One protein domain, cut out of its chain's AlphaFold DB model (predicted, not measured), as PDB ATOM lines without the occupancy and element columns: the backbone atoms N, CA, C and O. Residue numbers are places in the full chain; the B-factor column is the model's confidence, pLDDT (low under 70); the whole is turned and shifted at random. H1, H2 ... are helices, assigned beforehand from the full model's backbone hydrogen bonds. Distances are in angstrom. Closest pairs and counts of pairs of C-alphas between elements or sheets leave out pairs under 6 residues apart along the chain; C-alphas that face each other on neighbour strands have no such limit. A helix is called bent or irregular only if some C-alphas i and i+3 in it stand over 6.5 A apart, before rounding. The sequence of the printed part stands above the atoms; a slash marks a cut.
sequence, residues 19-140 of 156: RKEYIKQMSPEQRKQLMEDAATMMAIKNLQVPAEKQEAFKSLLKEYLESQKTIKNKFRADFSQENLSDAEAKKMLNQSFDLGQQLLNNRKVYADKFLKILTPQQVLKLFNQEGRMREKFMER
ATOM      1  N   ARG A  19     458.852 419.382 406.368       80.31
ATOM      2  CA  ARG A  19     460.064 420.022 405.832       80.31
ATOM      3  C   ARG A  19     461.329 419.389 406.407       80.31
ATOM      4  O   ARG A  19     462.291 419.172 405.674       80.31
ATOM      5  N   LYS A  20     461.341 419.103 407.713       81.75
ATOM      6  CA  LYS A  20     462.488 418.491 408.395       81.75
ATOM      7  C   LYS A  20     462.747 417.074 407.883       81.75
ATOM      8  O   LYS A  20     463.902 416.747 407.611       81.75
ATOM      9  N   GLU A  21     461.701 416.275 407.703       82.81
ATOM     10  CA  GLU A  21     461.824 414.905 407.198       82.81
ATOM     11  C   GLU A  21     462.258 414.882 405.726       82.81
ATOM     12  O   GLU A  21     463.182 414.156 405.361       82.81
ATOM     13  N   TYR A  22     461.703 415.774 404.901       80.81
ATOM     14  CA  TYR A  22     462.108 415.939 403.506       80.81
ATOM     15  C   TYR A  22     463.591 416.328 403.373       80.81
ATOM     16  O   TYR A  22     464.339 415.711 402.617       80.81
ATOM     17  N   ILE A  23     464.064 417.292 404.174       80.50
ATOM     18  CA  ILE A  23     465.485 417.675 404.204       80.50
ATOM     19  C   ILE A  23     466.358 416.509 404.692       80.50
ATOM     20  O   ILE A  23     467.461 416.313 404.181       80.50
ATOM     21  N   LYS A  24     465.891 415.704 405.654       83.44
ATOM     22  CA  LYS A  24     466.629 414.540 406.169       83.44
ATOM     23  C   LYS A  24     466.823 413.453 405.103       83.44
ATOM     24  O   LYS A  24     467.861 412.799 405.110       83.44
ATOM     25  N   GLN A  25     465.896 413.319 404.161       85.69
ATOM     26  CA  GLN A  25     465.982 412.356 403.057       85.69
ATOM     27  C   GLN A  25     466.853 412.835 401.881       85.69
ATOM     28  O   GLN A  25     467.283 412.022 401.068       85.69
ATOM     29  N   MET A  26     467.164 414.134 401.800       86.19
ATOM     30  CA  MET A  26     468.052 414.680 400.766       86.19
ATOM     31  C   MET A  26     469.511 414.248 400.938       86.19
ATOM     32  O   MET A  26     470.033 414.206 402.059       86.19
ATOM     33  N   SER A  27     470.205 414.061 399.811       88.69
ATOM     34  CA  SER A  27     471.663 413.910 399.782       88.69
ATOM     35  C   SER A  27     472.371 415.201 400.235       88.69
ATOM     36  O   SER A  27     471.794 416.293 400.155       88.69
ATOM     37  N   PRO A  28     473.640 415.136 400.685       84.25
ATOM     38  CA  PRO A  28     474.409 416.330 401.045       84.25
ATOM     39  C   PRO A  28     474.453 417.389 399.932       84.25
ATOM     40  O   PRO A  28     474.360 418.586 400.205       84.25
ATOM     41  N   GLU A  29     474.537 416.953 398.676       85.12
ATOM     42  CA  GLU A  29     474.556 417.819 397.494       85.12
ATOM     43  C   GLU A  29     473.206 418.505 397.272       85.12
ATOM     44  O   GLU A  29     473.156 419.716 397.061       85.12
ATOM     45  N   GLN A  30     472.104 417.763 397.409       82.38
ATOM     46  CA  GLN A  30     470.750 418.310 397.302       82.38
ATOM     47  C   GLN A  30     470.462 419.332 398.408       82.38
ATOM     48  O   GLN A  30     469.917 420.400 398.135       82.38
ATOM     49  N   ARG A  31     470.887 419.053 399.648       82.88
ATOM     50  CA  ARG A  31     470.763 420.006 400.767       82.88
ATOM     51  C   ARG A  31     471.556 421.278 400.514       82.88
ATOM     52  O   ARG A  31     471.072 422.373 400.795       82.88
ATOM     53  N   LYS A  32     472.774 421.141 399.986       82.56
ATOM     54  CA  LYS A  32     473.620 422.279 399.638       82.56
ATOM     55  C   LYS A  32     472.960 423.141 398.560       82.56
ATOM     56  O   LYS A  32     472.848 424.348 398.755       82.56
ATOM     57  N   GLN A  33     472.465 422.528 397.485       83.50
ATOM     58  CA  GLN A  33     471.763 423.247 396.421       83.50
ATOM     59  C   GLN A  33     470.516 423.964 396.954       83.50
ATOM     60  O   GLN A  33     470.291 425.125 396.634       83.50
ATOM     61  N   LEU A  34     469.738 423.311 397.825       83.44
ATOM     62  CA  LEU A  34     468.573 423.922 398.464       83.44
ATOM     63  C   LEU A  34     468.947 425.179 399.267       83.44
ATOM     64  O   LEU A  34     468.243 426.186 399.207       83.44
ATOM     65  N   MET A  35     470.053 425.133 400.017       83.00
ATOM     66  CA  MET A  35     470.543 426.287 400.776       83.00
ATOM     67  C   MET A  35     471.018 427.426 399.869       83.00
ATOM     68  O   MET A  35     470.715 428.585 400.153       83.00
ATOM     69  N   GLU A  36     471.737 427.114 398.790       83.94
ATOM     70  CA  GLU A  36     472.198 428.102 397.805       83.94
ATOM     71  C   GLU A  36     471.015 428.775 397.085       83.94
ATOM     72  O   GLU A  36     470.970 430.005 396.973       83.94
ATOM     73  N   ASP A  37     470.008 427.993 396.687       85.25
ATOM     74  CA  ASP A  37     468.770 428.491 396.080       85.25
ATOM     75  C   ASP A  37     468.016 429.415 397.052       85.25
ATOM     76  O   ASP A  37     467.621 430.527 396.690       85.25
ATOM     77  N   ALA A  38     467.852 428.993 398.310       85.31
ATOM     78  CA  ALA A  38     467.168 429.779 399.335       85.31
ATOM     79  C   ALA A  38     467.900 431.096 399.639       85.31
ATOM     80  O   ALA A  38     467.264 432.149 399.747       85.31
ATOM     81  N   ALA A  39     469.232 431.062 399.736       84.75
ATOM     82  CA  ALA A  39     470.050 432.257 399.926       84.75
ATOM     83  C   ALA A  39     469.904 433.230 398.745       84.75
ATOM     84  O   ALA A  39     469.736 434.433 398.953       84.75
ATOM     85  N   THR A  40     469.882 432.708 397.517       89.00
ATOM     86  CA  THR A  40     469.681 433.500 396.297       89.00
ATOM     87  C   THR A  40     468.302 434.162 396.275       89.00
ATOM     88  O   THR A  40     468.197 435.364 396.029       89.00
ATOM     89  N   MET A  41     467.235 433.425 396.601       88.31
ATOM     90  CA  MET A  41     465.881 433.989 396.693       88.31
ATOM     91  C   MET A  41     465.772 435.056 397.788       88.31
ATOM     92  O   MET A  41     465.121 436.088 397.601       88.31
ATOM     93  N   MET A  42     466.433 434.843 398.926       87.69
ATOM     94  CA  MET A  42     466.488 435.828 400.002       87.69
ATOM     95  C   MET A  42     467.219 437.100 399.556       87.69
ATOM     96  O   MET A  42     466.751 438.200 399.853       87.69
ATOM     97  N   ALA A  43     468.320 436.972 398.810       89.12
ATOM     98  CA  ALA A  43     469.029 438.109 398.230       89.12
ATOM     99  C   ALA A  43     468.135 438.885 397.250       89.12
ATOM    100  O   ALA A  43     468.015 440.100 397.389       89.12
ATOM    101  N   ILE A  44     467.428 438.194 396.348       91.94
ATOM    102  CA  ILE A  44     466.465 438.807 395.415       91.94
ATOM    103  C   ILE A  44     465.420 439.636 396.166       91.94
ATOM    104  O   ILE A  44     465.213 440.808 395.849       91.94
ATOM    105  N   LYS A  45     464.800 439.057 397.203       90.81
ATOM    106  CA  LYS A  45     463.787 439.740 398.017       90.81
ATOM    107  C   LYS A  45     464.372 440.937 398.772       90.81
ATOM    108  O   LYS A  45     463.781 442.011 398.780       90.81
ATOM    109  N   ASN A  46     465.534 440.767 399.400       88.69
ATOM    110  CA  ASN A  46     466.164 441.808 400.214       88.69
ATOM    111  C   ASN A  46     466.669 442.988 399.385       88.69
ATOM    112  O   ASN A  46     466.678 444.121 399.873       88.69
ATOM    113  N   LEU A  47     467.146 442.713 398.174       92.56
ATOM    114  CA  LEU A  47     467.618 443.720 397.234       92.56
ATOM    115  C   LEU A  47     466.478 444.299 396.397       92.56
ATOM    116  O   LEU A  47     466.696 445.324 395.771       92.56
ATOM    117  N   GLN A  48     465.283 443.698 396.428       93.44
ATOM    118  CA  GLN A  48     464.149 444.079 395.582       93.44
ATOM    119  C   GLN A  48     464.551 444.070 394.102       93.44
ATOM    120  O   GLN A  48     464.407 445.060 393.388       93.44
ATOM    121  N   VAL A  49     465.140 442.956 393.655       93.25
ATOM    122  CA  VAL A  49     465.574 442.811 392.261       93.25
ATOM    123  C   VAL A  49     464.335 442.727 391.357       93.25
ATOM    124  O   VAL A  49     463.496 441.847 391.595       93.25
ATOM    125  N   PRO A  50     464.214 443.590 390.328       92.62
ATOM    126  CA  PRO A  50     463.082 443.569 389.403       92.62
ATOM    127  C   PRO A  50     462.928 442.208 388.724       92.62
ATOM    128  O   PRO A  50     463.938 441.572 388.415       92.62
ATOM    129  N   ALA A  51     461.690 441.757 388.507       92.88
ATOM    130  CA  ALA A  51     461.380 440.410 388.013       92.88
ATOM    131  C   ALA A  51     462.115 440.090 386.702       92.88
ATOM    132  O   ALA A  51     462.730 439.034 386.569       92.88
ATOM    133  N   GLU A  52     462.154 441.057 385.791       94.50
ATOM    134  CA  GLU A  52     462.827 440.999 384.497       94.50
ATOM    135  C   GLU A  52     464.358 440.872 384.596       94.50
ATOM    136  O   GLU A  52     465.004 440.415 383.657       94.50
ATOM    137  N   LYS A  53     464.954 441.217 385.747       94.31
ATOM    138  CA  LYS A  53     466.400 441.102 386.005       94.31
ATOM    139  C   LYS A  53     466.765 439.938 386.926       94.31
ATOM    140  O   LYS A  53     467.952 439.718 387.170       94.31
ATOM    141  N   GLN A  54     465.793 439.186 387.449       94.12
ATOM    142  CA  GLN A  54     466.058 438.130 388.431       94.12
ATOM    143  C   GLN A  54     466.886 436.983 387.859       94.12
ATOM    144  O   GLN A  54     467.807 436.530 388.530       94.12
ATOM    145  N   GLU A  55     466.614 436.529 386.634       94.75
ATOM    146  CA  GLU A  55     467.397 435.447 386.019       94.75
ATOM    147  C   GLU A  55     468.849 435.871 385.761       94.75
ATOM    148  O   GLU A  55     469.784 435.162 386.142       94.75
ATOM    149  N   ALA A  56     469.053 437.084 385.232       95.38
ATOM    150  CA  ALA A  56     470.387 437.662 385.066       95.38
ATOM    151  C   ALA A  56     471.115 437.806 386.413       95.38
ATOM    152  O   ALA A  56     472.293 437.467 386.528       95.38
ATOM    153  N   PHE A  57     470.407 438.248 387.457       96.19
ATOM    154  CA  PHE A  57     470.951 438.349 388.808       96.19
ATOM    155  C   PHE A  57     471.348 436.986 389.385       96.19
ATOM    156  O   PHE A  57     472.442 436.866 389.930       96.19
ATOM    157  N   LYS A  58     470.501 435.954 389.259       94.75
ATOM    158  CA  LYS A  58     470.794 434.590 389.740       94.75
ATOM    159  C   LYS A  58     472.052 434.034 389.080       94.75
ATOM    160  O   LYS A  58     472.928 433.524 389.775       94.75
ATOM    161  N   SER A  59     472.141 434.157 387.756       95.75
ATOM    162  CA  SER A  59     473.296 433.700 386.983       95.75
ATOM    163  C   SER A  59     474.575 434.416 387.427       95.75
ATOM    164  O   SER A  59     475.556 433.762 387.781       95.75
ATOM    165  N   LEU A  60     474.532 435.747 387.526       96.50
ATOM    166  CA  LEU A  60     475.685 436.548 387.927       96.50
ATOM    167  C   LEU A  60     476.103 436.300 389.386       96.50
ATOM    168  O   LEU A  60     477.294 436.258 389.691       96.50
ATOM    169  N   LEU A  61     475.141 436.105 390.291       94.12
ATOM    170  CA  LEU A  61     475.419 435.758 391.684       94.12
ATOM    171  C   LEU A  61     476.097 434.392 391.789       94.12
ATOM    172  O   LEU A  61     477.062 434.253 392.538       94.12
ATOM    173  N   LYS A  62     475.641 433.401 391.018       93.62
ATOM    174  CA  LYS A  62     476.281 432.085 390.962       93.62
ATOM    175  C   LYS A  62     477.724 432.192 390.464       93.62
ATOM    176  O   LYS A  62     478.623 431.692 391.134       93.62
ATOM    177  N   GLU A  63     477.946 432.904 389.358       95.81
ATOM    178  CA  GLU A  63     479.280 433.144 388.789       95.81
ATOM    179  C   GLU A  63     480.215 433.796 389.828       95.81
ATOM    180  O   GLU A  63     481.337 433.340 390.063       95.81
ATOM    181  N   TYR A  64     479.718 434.812 390.538       95.12
ATOM    182  CA  TYR A  64     480.456 435.502 391.594       95.12
ATOM    183  C   TYR A  64     480.843 434.579 392.758       95.12
ATOM    184  O   TYR A  64     482.001 434.580 393.190       95.12
ATOM    185  N   LEU A  65     479.897 433.778 393.259       91.50
ATOM    186  CA  LEU A  65     480.126 432.844 394.365       91.50
ATOM    187  C   LEU A  65     481.101 431.724 393.971       91.50
ATOM    188  O   LEU A  65     481.980 431.363 394.760       91.50
ATOM    189  N   GLU A  66     480.999 431.202 392.749       93.12
ATOM    190  CA  GLU A  66     481.923 430.202 392.207       93.12
ATOM    191  C   GLU A  66     483.331 430.772 392.009       93.12
ATOM    192  O   GLU A  66     484.318 430.120 392.372       93.12
ATOM    193  N   SER A  67     483.442 432.010 391.523       94.62
ATOM    194  CA  SER A  67     484.721 432.712 391.397       94.62
ATOM    195  C   SER A  67     485.374 432.924 392.765       94.62
ATOM    196  O   SER A  67     486.533 432.552 392.973       94.62
ATOM    197  N   GLN A  68     484.615 433.414 393.754       92.19
ATOM    198  CA  GLN A  68     485.106 433.528 395.129       92.19
ATOM    199  C   GLN A  68     485.576 432.182 395.683       92.19
ATOM    200  O   GLN A  68     486.615 432.112 396.340       92.19
ATOM    201  N   LYS A  69     484.806 431.113 395.456       90.44
ATOM    202  CA  LYS A  69     485.153 429.766 395.912       90.44
ATOM    203  C   LYS A  69     486.440 429.283 395.250       90.44
ATOM    204  O   LYS A  69     487.286 428.724 395.936       90.44
ATOM    205  N   THR A  70     486.616 429.524 393.955       92.88
ATOM    206  CA  THR A  70     487.835 429.175 393.216       92.88
ATOM    207  C   THR A  70     489.051 429.901 393.781       92.88
ATOM    208  O   THR A  70     490.061 429.261 394.061       92.88
ATOM    209  N   ILE A  71     488.937 431.210 394.027       91.25
ATOM    210  CA  ILE A  71     489.999 432.019 394.643       91.25
ATOM    211  C   ILE A  71     490.352 431.475 396.036       91.25
ATOM    212  O   ILE A  71     491.516 431.203 396.315       91.25
ATOM    213  N   LYS A  72     489.347 431.225 396.885       88.75
ATOM    214  CA  LYS A  72     489.548 430.656 398.230       88.75
ATOM    215  C   LYS A  72     490.152 429.250 398.179       88.75
ATOM    216  O   LYS A  72     491.024 428.938 398.972       88.75
ATOM    217  N   ASN A  73     489.739 428.408 397.233       88.06
ATOM    218  CA  ASN A  73     490.229 427.034 397.103       88.06
ATOM    219  C   ASN A  73     491.691 426.946 396.658       88.06
ATOM    220  O   ASN A  73     492.346 425.963 396.993       88.06
ATOM    221  N   LYS A  74     492.197 427.941 395.919       82.81
ATOM    222  CA  LYS A  74     493.633 428.048 395.609       82.81
ATOM    223  C   LYS A  74     494.469 428.255 396.873       82.81
ATOM    224  O   LYS A  74     495.643 427.905 396.890       82.81
ATOM    225  N   PHE A  75     493.855 428.781 397.930       77.06
ATOM    226  CA  PHE A  75     494.486 429.033 399.213       77.06
ATOM    227  C   PHE A  75     493.922 428.099 400.290       77.06
ATOM    228  O   PHE A  75     493.068 428.465 401.096       77.06
ATOM    229  N   ARG A  76     494.412 426.857 400.312       65.19
ATOM    230  CA  ARG A  76     494.195 425.932 401.432       65.19
ATOM    231  C   ARG A  76     495.298 426.114 402.469       65.19
ATOM    232  O   ARG A  76     496.111 425.221 402.668       65.19
ATOM    233  N   ALA A  77     495.363 427.292 403.080       62.34
ATOM    234  CA  ALA A  77     496.214 427.469 404.246       62.34
ATOM    235  C   ALA A  77     495.563 426.774 405.441       62.34
ATOM    236  O   ALA A  77     494.447 427.117 405.844       62.34
ATOM    237  N   ASP A  78     496.257 425.776 405.979       64.44
ATOM    238  CA  ASP A  78     495.882 425.148 407.234       64.44
ATOM    239  C   ASP A  78     496.398 426.001 408.397       64.44
ATOM    240  O   ASP A  78     497.498 425.813 408.904       64.44
ATOM    241  N   PHE A  79     495.596 426.984 408.805       62.28
ATOM    242  CA  PHE A  79     495.890 427.837 409.961       62.28
ATOM    243  C   PHE A  79     495.734 427.116 411.311       62.28
ATOM    244  O   PHE A  79     495.862 427.766 412.344       62.28
ATOM    245  N   SER A  80     495.409 425.816 411.325       61.03
ATOM    246  CA  SER A  80     495.313 425.026 412.560       61.03
ATOM    247  C   SER A  80     496.638 424.381 412.974       61.03
ATOM    248  O   SER A  80     496.702 423.735 414.016       61.03
ATOM    249  N   GLN A  81     497.700 424.559 412.183       63.97
ATOM    250  CA  GLN A  81     499.032 424.085 412.541       63.97
ATOM    251  C   GLN A  81     499.597 424.927 413.690       63.97
ATOM    252  O   GLN A  81     500.046 426.053 413.489       63.97
ATOM    253  N   GLU A  82     499.577 424.365 414.900       63.88
ATOM    254  CA  GLU A  82     500.115 425.005 416.111       63.88
ATOM    255  C   GLU A  82     501.652 425.130 416.094       63.88
ATOM    256  O   GLU A  82     502.203 425.946 416.824       63.88
ATOM    257  N   ASN A  83     502.342 424.395 415.210       74.25
ATOM    258  CA  ASN A  83     503.809 424.321 415.141       74.25
ATOM    259  C   ASN A  83     504.364 424.750 413.770       74.25
ATOM    260  O   ASN A  83     505.094 423.996 413.128       74.25
ATOM    261  N   LEU A  84     504.001 425.941 413.292       79.44
ATOM    262  CA  LEU A  84     504.621 426.529 412.099       79.44
ATOM    263  C   LEU A  84     505.987 427.124 412.452       79.44
ATOM    264  O   LEU A  84     506.108 427.847 413.439       79.44
ATOM    265  N   SER A  85     507.002 426.893 411.619       87.38
ATOM    266  CA  SER A  85     508.245 427.668 411.717       87.38
ATOM    267  C   SER A  85     508.005 429.135 411.340       87.38
ATOM    268  O   SER A  85     507.108 429.451 410.555       87.38
ATOM    269  N   ASP A  86     508.855 430.048 411.813       88.56
ATOM    270  CA  ASP A  86     508.780 431.476 411.464       88.56
ATOM    271  C   ASP A  86     508.757 431.729 409.947       88.56
ATOM    272  O   ASP A  86     508.095 432.651 409.463       88.56
ATOM    273  N   ALA A  87     509.483 430.916 409.176       89.56
ATOM    274  CA  ALA A  87     509.518 431.014 407.721       89.56
ATOM    275  C   ALA A  87     508.181 430.597 407.087       89.56
ATOM    276  O   ALA A  87     507.688 431.270 406.176       89.56
ATOM    277  N   GLU A  88     507.565 429.524 407.584       85.88
ATOM    278  CA  GLU A  88     506.254 429.056 407.128       85.88
ATOM    279  C   GLU A  88     505.146 430.026 407.535       85.88
ATOM    280  O   GLU A  88     504.312 430.383 406.700       85.88
ATOM    281  N   ALA A  89     505.192 430.549 408.762       86.19
ATOM    282  CA  ALA A  89     504.270 431.573 409.241       86.19
ATOM    283  C   ALA A  89     504.349 432.848 408.381       86.19
ATOM    284  O   ALA A  89     503.321 433.359 407.929       86.19
ATOM    285  N   LYS A  90     505.562 433.326 408.061       89.44
ATOM    286  CA  LYS A  90     505.765 434.462 407.140       89.44
ATOM    287  C   LYS A  90     505.222 434.175 405.742       89.44
ATOM    288  O   LYS A  90     504.582 435.039 405.143       89.44
ATOM    289  N   LYS A  91     505.438 432.965 405.217       87.94
ATOM    290  CA  LYS A  91     504.895 432.556 403.915       87.94
ATOM    291  C   LYS A  91     503.364 432.570 403.921       87.94
ATOM    292  O   LYS A  91     502.771 433.140 403.009       87.94
ATOM    293  N   MET A  92     502.731 432.009 404.949       84.94
ATOM    294  CA  MET A  92     501.270 432.001 405.090       84.94
ATOM    295  C   MET A  92     500.695 433.412 405.229       84.94
ATOM    296  O   MET A  92     499.668 433.714 404.617       84.94
ATOM    297  N   LEU A  93     501.371 434.291 405.975       86.50
ATOM    298  CA  LEU A  93     500.991 435.695 406.097       86.50
ATOM    299  C   LEU A  93     501.004 436.391 404.730       86.50
ATOM    300  O   LEU A  93     500.004 436.994 404.347       86.50
ATOM    301  N   ASN A  94     502.081 436.241 403.957       89.38
ATOM    302  CA  ASN A  94     502.185 436.834 402.622       89.38
ATOM    303  C   ASN A  94     501.096 436.322 401.676       89.38
ATOM    304  O   ASN A  94     500.395 437.107 401.039       89.38
ATOM    305  N   GLN A  95     500.872 435.010 401.653       87.06
ATOM    306  CA  GLN A  95     499.821 434.429 400.825       87.06
ATOM    307  C   GLN A  95     498.408 434.884 401.247       87.06
ATOM    308  O   GLN A  95     497.503 434.950 400.412       87.06
ATOM    309  N   SER A  96     498.199 435.225 402.526       86.44
ATOM    310  CA  SER A  96     496.929 435.788 403.002       86.44
ATOM    311  C   SER A  96     496.647 437.166 402.390       86.44
ATOM    312  O   SER A  96     495.499 437.453 402.037       86.44
ATOM    313  N   PHE A  97     497.686 437.986 402.181       90.31
ATOM    314  CA  PHE A  97     497.559 439.265 401.487       90.31
ATOM    315  C   PHE A  97     497.225 439.060 400.010       90.31
ATOM    316  O   PHE A  97     496.294 439.694 399.510       90.31
ATOM    317  N   ASP A  98     497.894 438.119 399.339       90.88
ATOM    318  CA  ASP A  98     497.601 437.782 397.941       90.88
ATOM    319  C   ASP A  98     496.155 437.308 397.764       90.88
ATOM    320  O   ASP A  98     495.449 437.745 396.849       90.88
ATOM    321  N   LEU A  99     495.674 436.451 398.673       89.75
ATOM    322  CA  LEU A  99     494.279 436.021 398.687       89.75
ATOM    323  C   LEU A  99     493.336 437.219 398.869       89.75
ATOM    324  O   LEU A  99     492.348 437.347 398.137       89.75
ATOM    325  N   GLY A 100     493.627 438.091 399.836       90.50
ATOM    326  CA  GLY A 100     492.850 439.303 400.093       90.50
ATOM    327  C   GLY A 100     492.757 440.195 398.855       90.50
ATOM    328  O   GLY A 100     491.660 440.619 398.478       90.50
ATOM    329  N   GLN A 101     493.878 440.401 398.164       93.62
ATOM    330  CA  GLN A 101     493.943 441.191 396.938       93.62
ATOM    331  C   GLN A 101     493.128 440.559 395.803       93.62
ATOM    332  O   GLN A 101     492.380 441.261 395.120       93.62
ATOM    333  N   GLN A 102     493.209 439.238 395.615       94.19
ATOM    334  CA  GLN A 102     492.414 438.533 394.603       94.19
ATOM    335  C   GLN A 102     490.912 438.626 394.887       94.19
ATOM    336  O   GLN A 102     490.128 438.887 393.973       94.19
ATOM    337  N   LEU A 103     490.499 438.469 396.147       92.50
ATOM    338  CA  LEU A 103     489.097 438.617 396.544       92.50
ATOM    339  C   LEU A 103     488.598 440.052 396.344       92.50
ATOM    340  O   LEU A 103     487.475 440.244 395.870       92.50
ATOM    341  N   LEU A 104     489.423 441.055 396.651       93.94
ATOM    342  CA  LEU A 104     489.088 442.460 396.428       93.94
ATOM    343  C   LEU A 104     488.966 442.782 394.934       93.94
ATOM    344  O   LEU A 104     487.999 443.424 394.524       93.94
ATOM    345  N   ASN A 105     489.900 442.308 394.112       96.19
ATOM    346  CA  ASN A 105     489.855 442.481 392.660       96.19
ATOM    347  C   ASN A 105     488.619 441.804 392.063       96.19
ATOM    348  O   ASN A 105     487.903 442.416 391.273       96.19
ATOM    349  N   ASN A 106     488.305 440.584 392.506       95.44
ATOM    350  CA  ASN A 106     487.077 439.895 392.132       95.44
ATOM    351  C   ASN A 106     485.840 440.720 392.516       95.44
ATOM    352  O   ASN A 106     484.957 440.929 391.690       95.44
ATOM    353  N   ARG A 107     485.790 441.266 393.737       94.19
ATOM    354  CA  ARG A 107     484.688 442.136 394.165       94.19
ATOM    355  C   ARG A 107     484.533 443.363 393.262       94.19
ATOM    356  O   ARG A 107     483.400 443.695 392.938       94.19
ATOM    357  N   LYS A 108     485.627 444.006 392.834       96.06
ATOM    358  CA  LYS A 108     485.581 445.145 391.893       96.06
ATOM    359  C   LYS A 108     484.962 444.741 390.552       96.06
ATOM    360  O   LYS A 108     483.974 445.336 390.143       96.06
ATOM    361  N   VAL A 109     485.466 443.668 389.937       97.19
ATOM    362  CA  VAL A 109     484.958 443.166 388.646       97.19
ATOM    363  C   VAL A 109     483.461 442.855 388.712       97.19
ATOM    364  O   VAL A 109     482.698 443.228 387.823       97.19
ATOM    365  N   TYR A 110     483.015 442.178 389.772       97.25
ATOM    366  CA  TYR A 110     481.604 441.832 389.909       97.25
ATOM    367  C   TYR A 110     480.736 443.011 390.344       97.25
ATOM    368  O   TYR A 110     479.565 443.029 389.983       97.25
ATOM    369  N   ALA A 111     481.277 444.017 391.037       96.69
ATOM    370  CA  ALA A 111     480.558 445.265 391.283       96.69
ATOM    371  C   ALA A 111     480.151 445.919 389.956       96.69
ATOM    372  O   ALA A 111     478.973 446.212 389.772       96.69
ATOM    373  N   ASP A 112     481.080 446.031 389.003       97.38
ATOM    374  CA  ASP A 112     480.804 446.601 387.679       97.38
ATOM    375  C   ASP A 112     479.757 445.788 386.909       97.38
ATOM    376  O   ASP A 112     478.879 446.349 386.252       97.38
ATOM    377  N   LYS A 113     479.798 444.452 387.015       97.62
ATOM    378  CA  LYS A 113     478.774 443.583 386.418       97.62
ATOM    379  C   LYS A 113     477.407 443.773 387.086       97.62
ATOM    380  O   LYS A 113     476.407 443.909 386.384       97.62
ATOM    381  N   PHE A 114     477.346 443.808 388.417       96.94
ATOM    382  CA  PHE A 114     476.089 443.983 389.146       96.94
ATOM    383  C   PHE A 114     475.483 445.366 388.914       96.94
ATOM    384  O   PHE A 114     474.267 445.461 388.811       96.94
ATOM    385  N   LEU A 115     476.293 446.415 388.760       96.81
ATOM    386  CA  LEU A 115     475.824 447.775 388.466       96.81
ATOM    387  C   LEU A 115     475.072 447.890 387.129       96.81
ATOM    388  O   LEU A 115     474.298 448.824 386.940       96.81
ATOM    389  N   LYS A 116     475.236 446.929 386.211       96.12
ATOM    390  CA  LYS A 116     474.453 446.871 384.963       96.12
ATOM    391  C   LYS A 116     473.003 446.432 385.191       96.12
ATOM    392  O   LYS A 116     472.133 446.723 384.376       96.12
ATOM    393  N   ILE A 117     472.733 445.718 386.285       96.12
ATOM    394  CA  ILE A 117     471.413 445.143 386.579       96.12
ATOM    395  C   ILE A 117     470.790 445.682 387.873       96.12
ATOM    396  O   ILE A 117     469.568 445.704 387.991       96.12
ATOM    397  N   LEU A 118     471.600 446.175 388.805       95.81
ATOM    398  CA  LEU A 118     471.204 446.707 390.104       95.81
ATOM    399  C   LEU A 118     471.642 448.164 390.257       95.81
ATOM    400  O   LEU A 118     472.603 448.613 389.640       95.81
ATOM    401  N   THR A 119     470.975 448.895 391.147       96.94
ATOM    402  CA  THR A 119     471.411 450.237 391.545       96.94
ATOM    403  C   THR A 119     472.663 450.172 392.428       96.94
ATOM    404  O   THR A 119     472.876 449.175 393.128       96.94
ATOM    405  N   PRO A 120     473.466 451.249 392.511       97.00
ATOM    406  CA  PRO A 120     474.610 451.303 393.424       97.00
ATOM    407  C   PRO A 120     474.259 450.969 394.881       97.00
ATOM    408  O   PRO A 120     475.012 450.275 395.560       97.00
ATOM    409  N   GLN A 121     473.081 451.391 395.357       95.75
ATOM    410  CA  GLN A 121     472.605 451.085 396.710       95.75
ATOM    411  C   GLN A 121     472.332 449.586 396.903       95.75
ATOM    412  O   GLN A 121     472.680 449.018 397.941       95.75
ATOM    413  N   GLN A 122     471.742 448.927 395.903       95.25
ATOM    414  CA  GLN A 122     471.521 447.481 395.918       95.25
ATOM    415  C   GLN A 122     472.856 446.721 395.893       95.25
ATOM    416  O   GLN A 122     473.035 445.789 396.677       95.25
ATOM    417  N   VAL A 123     473.823 447.150 395.077       95.50
ATOM    418  CA  VAL A 123     475.168 446.547 395.029       95.50
ATOM    419  C   VAL A 123     475.905 446.710 396.364       95.50
ATOM    420  O   VAL A 123     476.468 445.748 396.890       95.50
ATOM    421  N   LEU A 124     475.839 447.894 396.978       92.62
ATOM    422  CA  LEU A 124     476.395 448.131 398.312       92.62
ATOM    423  C   LEU A 124     475.757 447.196 399.355       92.62
ATOM    424  O   LEU A 124     476.453 446.580 400.166       92.62
ATOM    425  N   LYS A 125     474.425 447.059 399.322       91.81
ATOM    426  CA  LYS A 125     473.669 446.199 400.240       91.81
ATOM    427  C   LYS A 125     474.016 444.720 400.060       91.81
ATOM    428  O   LYS A 125     474.149 444.034 401.072       91.81
ATOM    429  N   LEU A 126     474.203 444.257 398.820       91.19
ATOM    430  CA  LEU A 126     474.632 442.892 398.500       91.19
ATOM    431  C   LEU A 126     475.957 442.572 399.203       91.19
ATOM    432  O   LEU A 126     476.025 441.630 399.990       91.19
ATOM    433  N   PHE A 127     476.982 443.407 399.021       88.94
ATOM    434  CA  PHE A 127     478.294 443.155 399.623       88.94
ATOM    435  C   PHE A 127     478.323 443.341 401.149       88.94
ATOM    436  O   PHE A 127     479.033 442.618 401.847       88.94
ATOM    437  N   ASN A 128     477.519 444.254 401.705       83.00
ATOM    438  CA  ASN A 128     477.396 444.420 403.160       83.00
ATOM    439  C   ASN A 128     476.701 443.232 403.850       83.00
ATOM    440  O   ASN A 128     476.825 443.053 405.066       83.00
ATOM    441  N   GLN A 129     475.917 442.435 403.118       72.25
ATOM    442  CA  GLN A 129     475.314 441.213 403.656       72.25
ATOM    443  C   GLN A 129     476.323 440.061 403.732       72.25
ATOM    444  O   GLN A 129     476.258 439.282 404.682       72.25
ATOM    445  N   GLU A 130     477.298 439.991 402.820       64.50
ATOM    446  CA  GLU A 130     478.332 438.945 402.833       64.50
ATOM    447  C   GLU A 130     479.194 438.987 404.105       64.50
ATOM    448  O   GLU A 130     479.445 437.951 404.722       64.50
ATOM    449  N   GLY A 131     479.584 440.189 404.551       60.66
ATOM    450  CA  GLY A 131     480.350 440.373 405.790       60.66
ATOM    451  C   GLY A 131     479.571 439.958 407.043       60.66
ATOM    452  O   GLY A 131     480.078 439.202 407.872       60.66
ATOM    453  N   ARG A 132     478.300 440.372 407.138       60.56
ATOM    454  CA  ARG A 132     477.436 440.114 408.306       60.56
ATOM    455  C   ARG A 132     476.968 438.665 408.421       60.56
ATOM    456  O   ARG A 132     476.765 438.174 409.526       60.56
ATOM    457  N   MET A 133     476.774 437.964 407.305       57.09
ATOM    458  CA  MET A 133     476.398 436.545 407.328       57.09
ATOM    459  C   MET A 133     477.534 435.671 407.864       57.09
ATOM    460  O   MET A 133     477.278 434.753 408.646       57.09
ATOM    461  N   ARG A 134     478.786 435.984 407.504       58.31
ATOM    462  CA  ARG A 134     479.972 435.323 408.062       58.31
ATOM    463  C   ARG A 134     480.073 435.547 409.570       58.31
ATOM    464  O   ARG A 134     480.261 434.585 410.303       58.31
ATOM    465  N   GLU A 135     479.893 436.781 410.027       60.16
ATOM    466  CA  GLU A 135     479.924 437.138 411.450       60.16
ATOM    467  C   GLU A 135     478.837 436.406 412.251       60.16
ATOM    468  O   GLU A 135     479.151 435.661 413.177       60.16
ATOM    469  N   LYS A 136     477.577 436.458 411.801       61.03
ATOM    470  CA  LYS A 136     476.465 435.727 412.436       61.03
ATOM    471  C   LYS A 136     476.661 434.211 412.446       61.03
ATOM    472  O   LYS A 136     476.199 433.542 413.367       61.03
ATOM    473  N   PHE A 137     477.302 433.641 411.425       57.47
ATOM    474  CA  PHE A 137     477.624 432.214 411.405       57.47
ATOM    475  C   PHE A 137     478.709 431.861 412.433       57.47
ATOM    476  O   PHE A 137     478.586 430.844 413.118       57.47
ATOM    477  N   MET A 138     479.730 432.709 412.587       59.19
ATOM    478  CA  MET A 138     480.771 432.541 413.608       59.19
ATOM    479  C   MET A 138     480.198 432.689 415.023       59.19
ATOM    480  O   MET A 138     480.436 431.821 415.860       59.19
ATOM    481  N   GLU A 139     479.357 433.696 415.271       66.31
ATOM    482  CA  GLU A 139     478.631 433.863 416.540       66.31
ATOM    483  C   GLU A 139     477.742 432.651 416.857       66.31
ATOM    484  O   GLU A 139     477.696 432.173 417.988       66.31
ATOM    485  N   ARG A 140     477.032 432.119 415.854       62.00
ATOM    486  CA  ARG A 140     476.195 430.921 416.012       62.00
ATOM    487  C   ARG A 140     477.014 429.671 416.310       62.00
ATOM    488  O   ARG A 140     476.572 428.874 417.128       62.00
TER     489      ARG A 140
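AT A GLANCE: This is residues 19 to 140 of the 156 residues of an uncharacterized protein of Cloacibacterium normanense (UniProt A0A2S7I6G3). A long helical hairpin, H3 and H4, makes the longest axis; H2 and H5 meet near one end, H2 with small H1 beyond it, and residues 130 to 140 of H5 stick out. Printed are 122 residues with five named helices, H1 to H5, and no named strand: all helix. The whole is loose, radius of gyration of the C-alphas 17.6 A, spanning 54 by 41 by 24 A.

HOW THE PARTS SIT: H1, residues 19 to 25, is close to but not clearly touching H2, residues 28 to 47. H2 touches H3, residues 51 to 74, with residues 40 to 44 alone, closest C-alphas Thr 40 and Lys 58, 6.7 A. H3 and H4, residues 86 to 115, form a hairpin at a shallow tilt of 14 degrees, closest C-alphas Gln 68 and Leu 103, 6.6 A. H4 and H5, residues 120 to 140, a hairpin, only just touch, with 3 pairs of C-alphas within 8 A, closest Phe 114 and Val 123, 6.5 A. H2 touches H5 with residues 43 to 47 alone, closest C-alphas Leu 47 and Gln 122, 5.6 A. Every O i to N i+4 pair is within hydrogen-bond range in H1, H2 and H4; 18 of 20 in H3, 14 of 17 in H5.

IN THESE COORDINATES: H1 begins at C-alpha 19 (460.064, 420.022, 405.832); H5 ends at C-alpha 140 (476.195, 430.921, 416.012). H4 is 43.4 A long; H3, 35.4 A, is irregular, C-alphas 52 and 55 being 7.4 A apart.

THE WHOLE: The printed part has no cut; the H3 to H4 link is long. pLDDT is under 70 at residues 76 to 82 and 130 to 140.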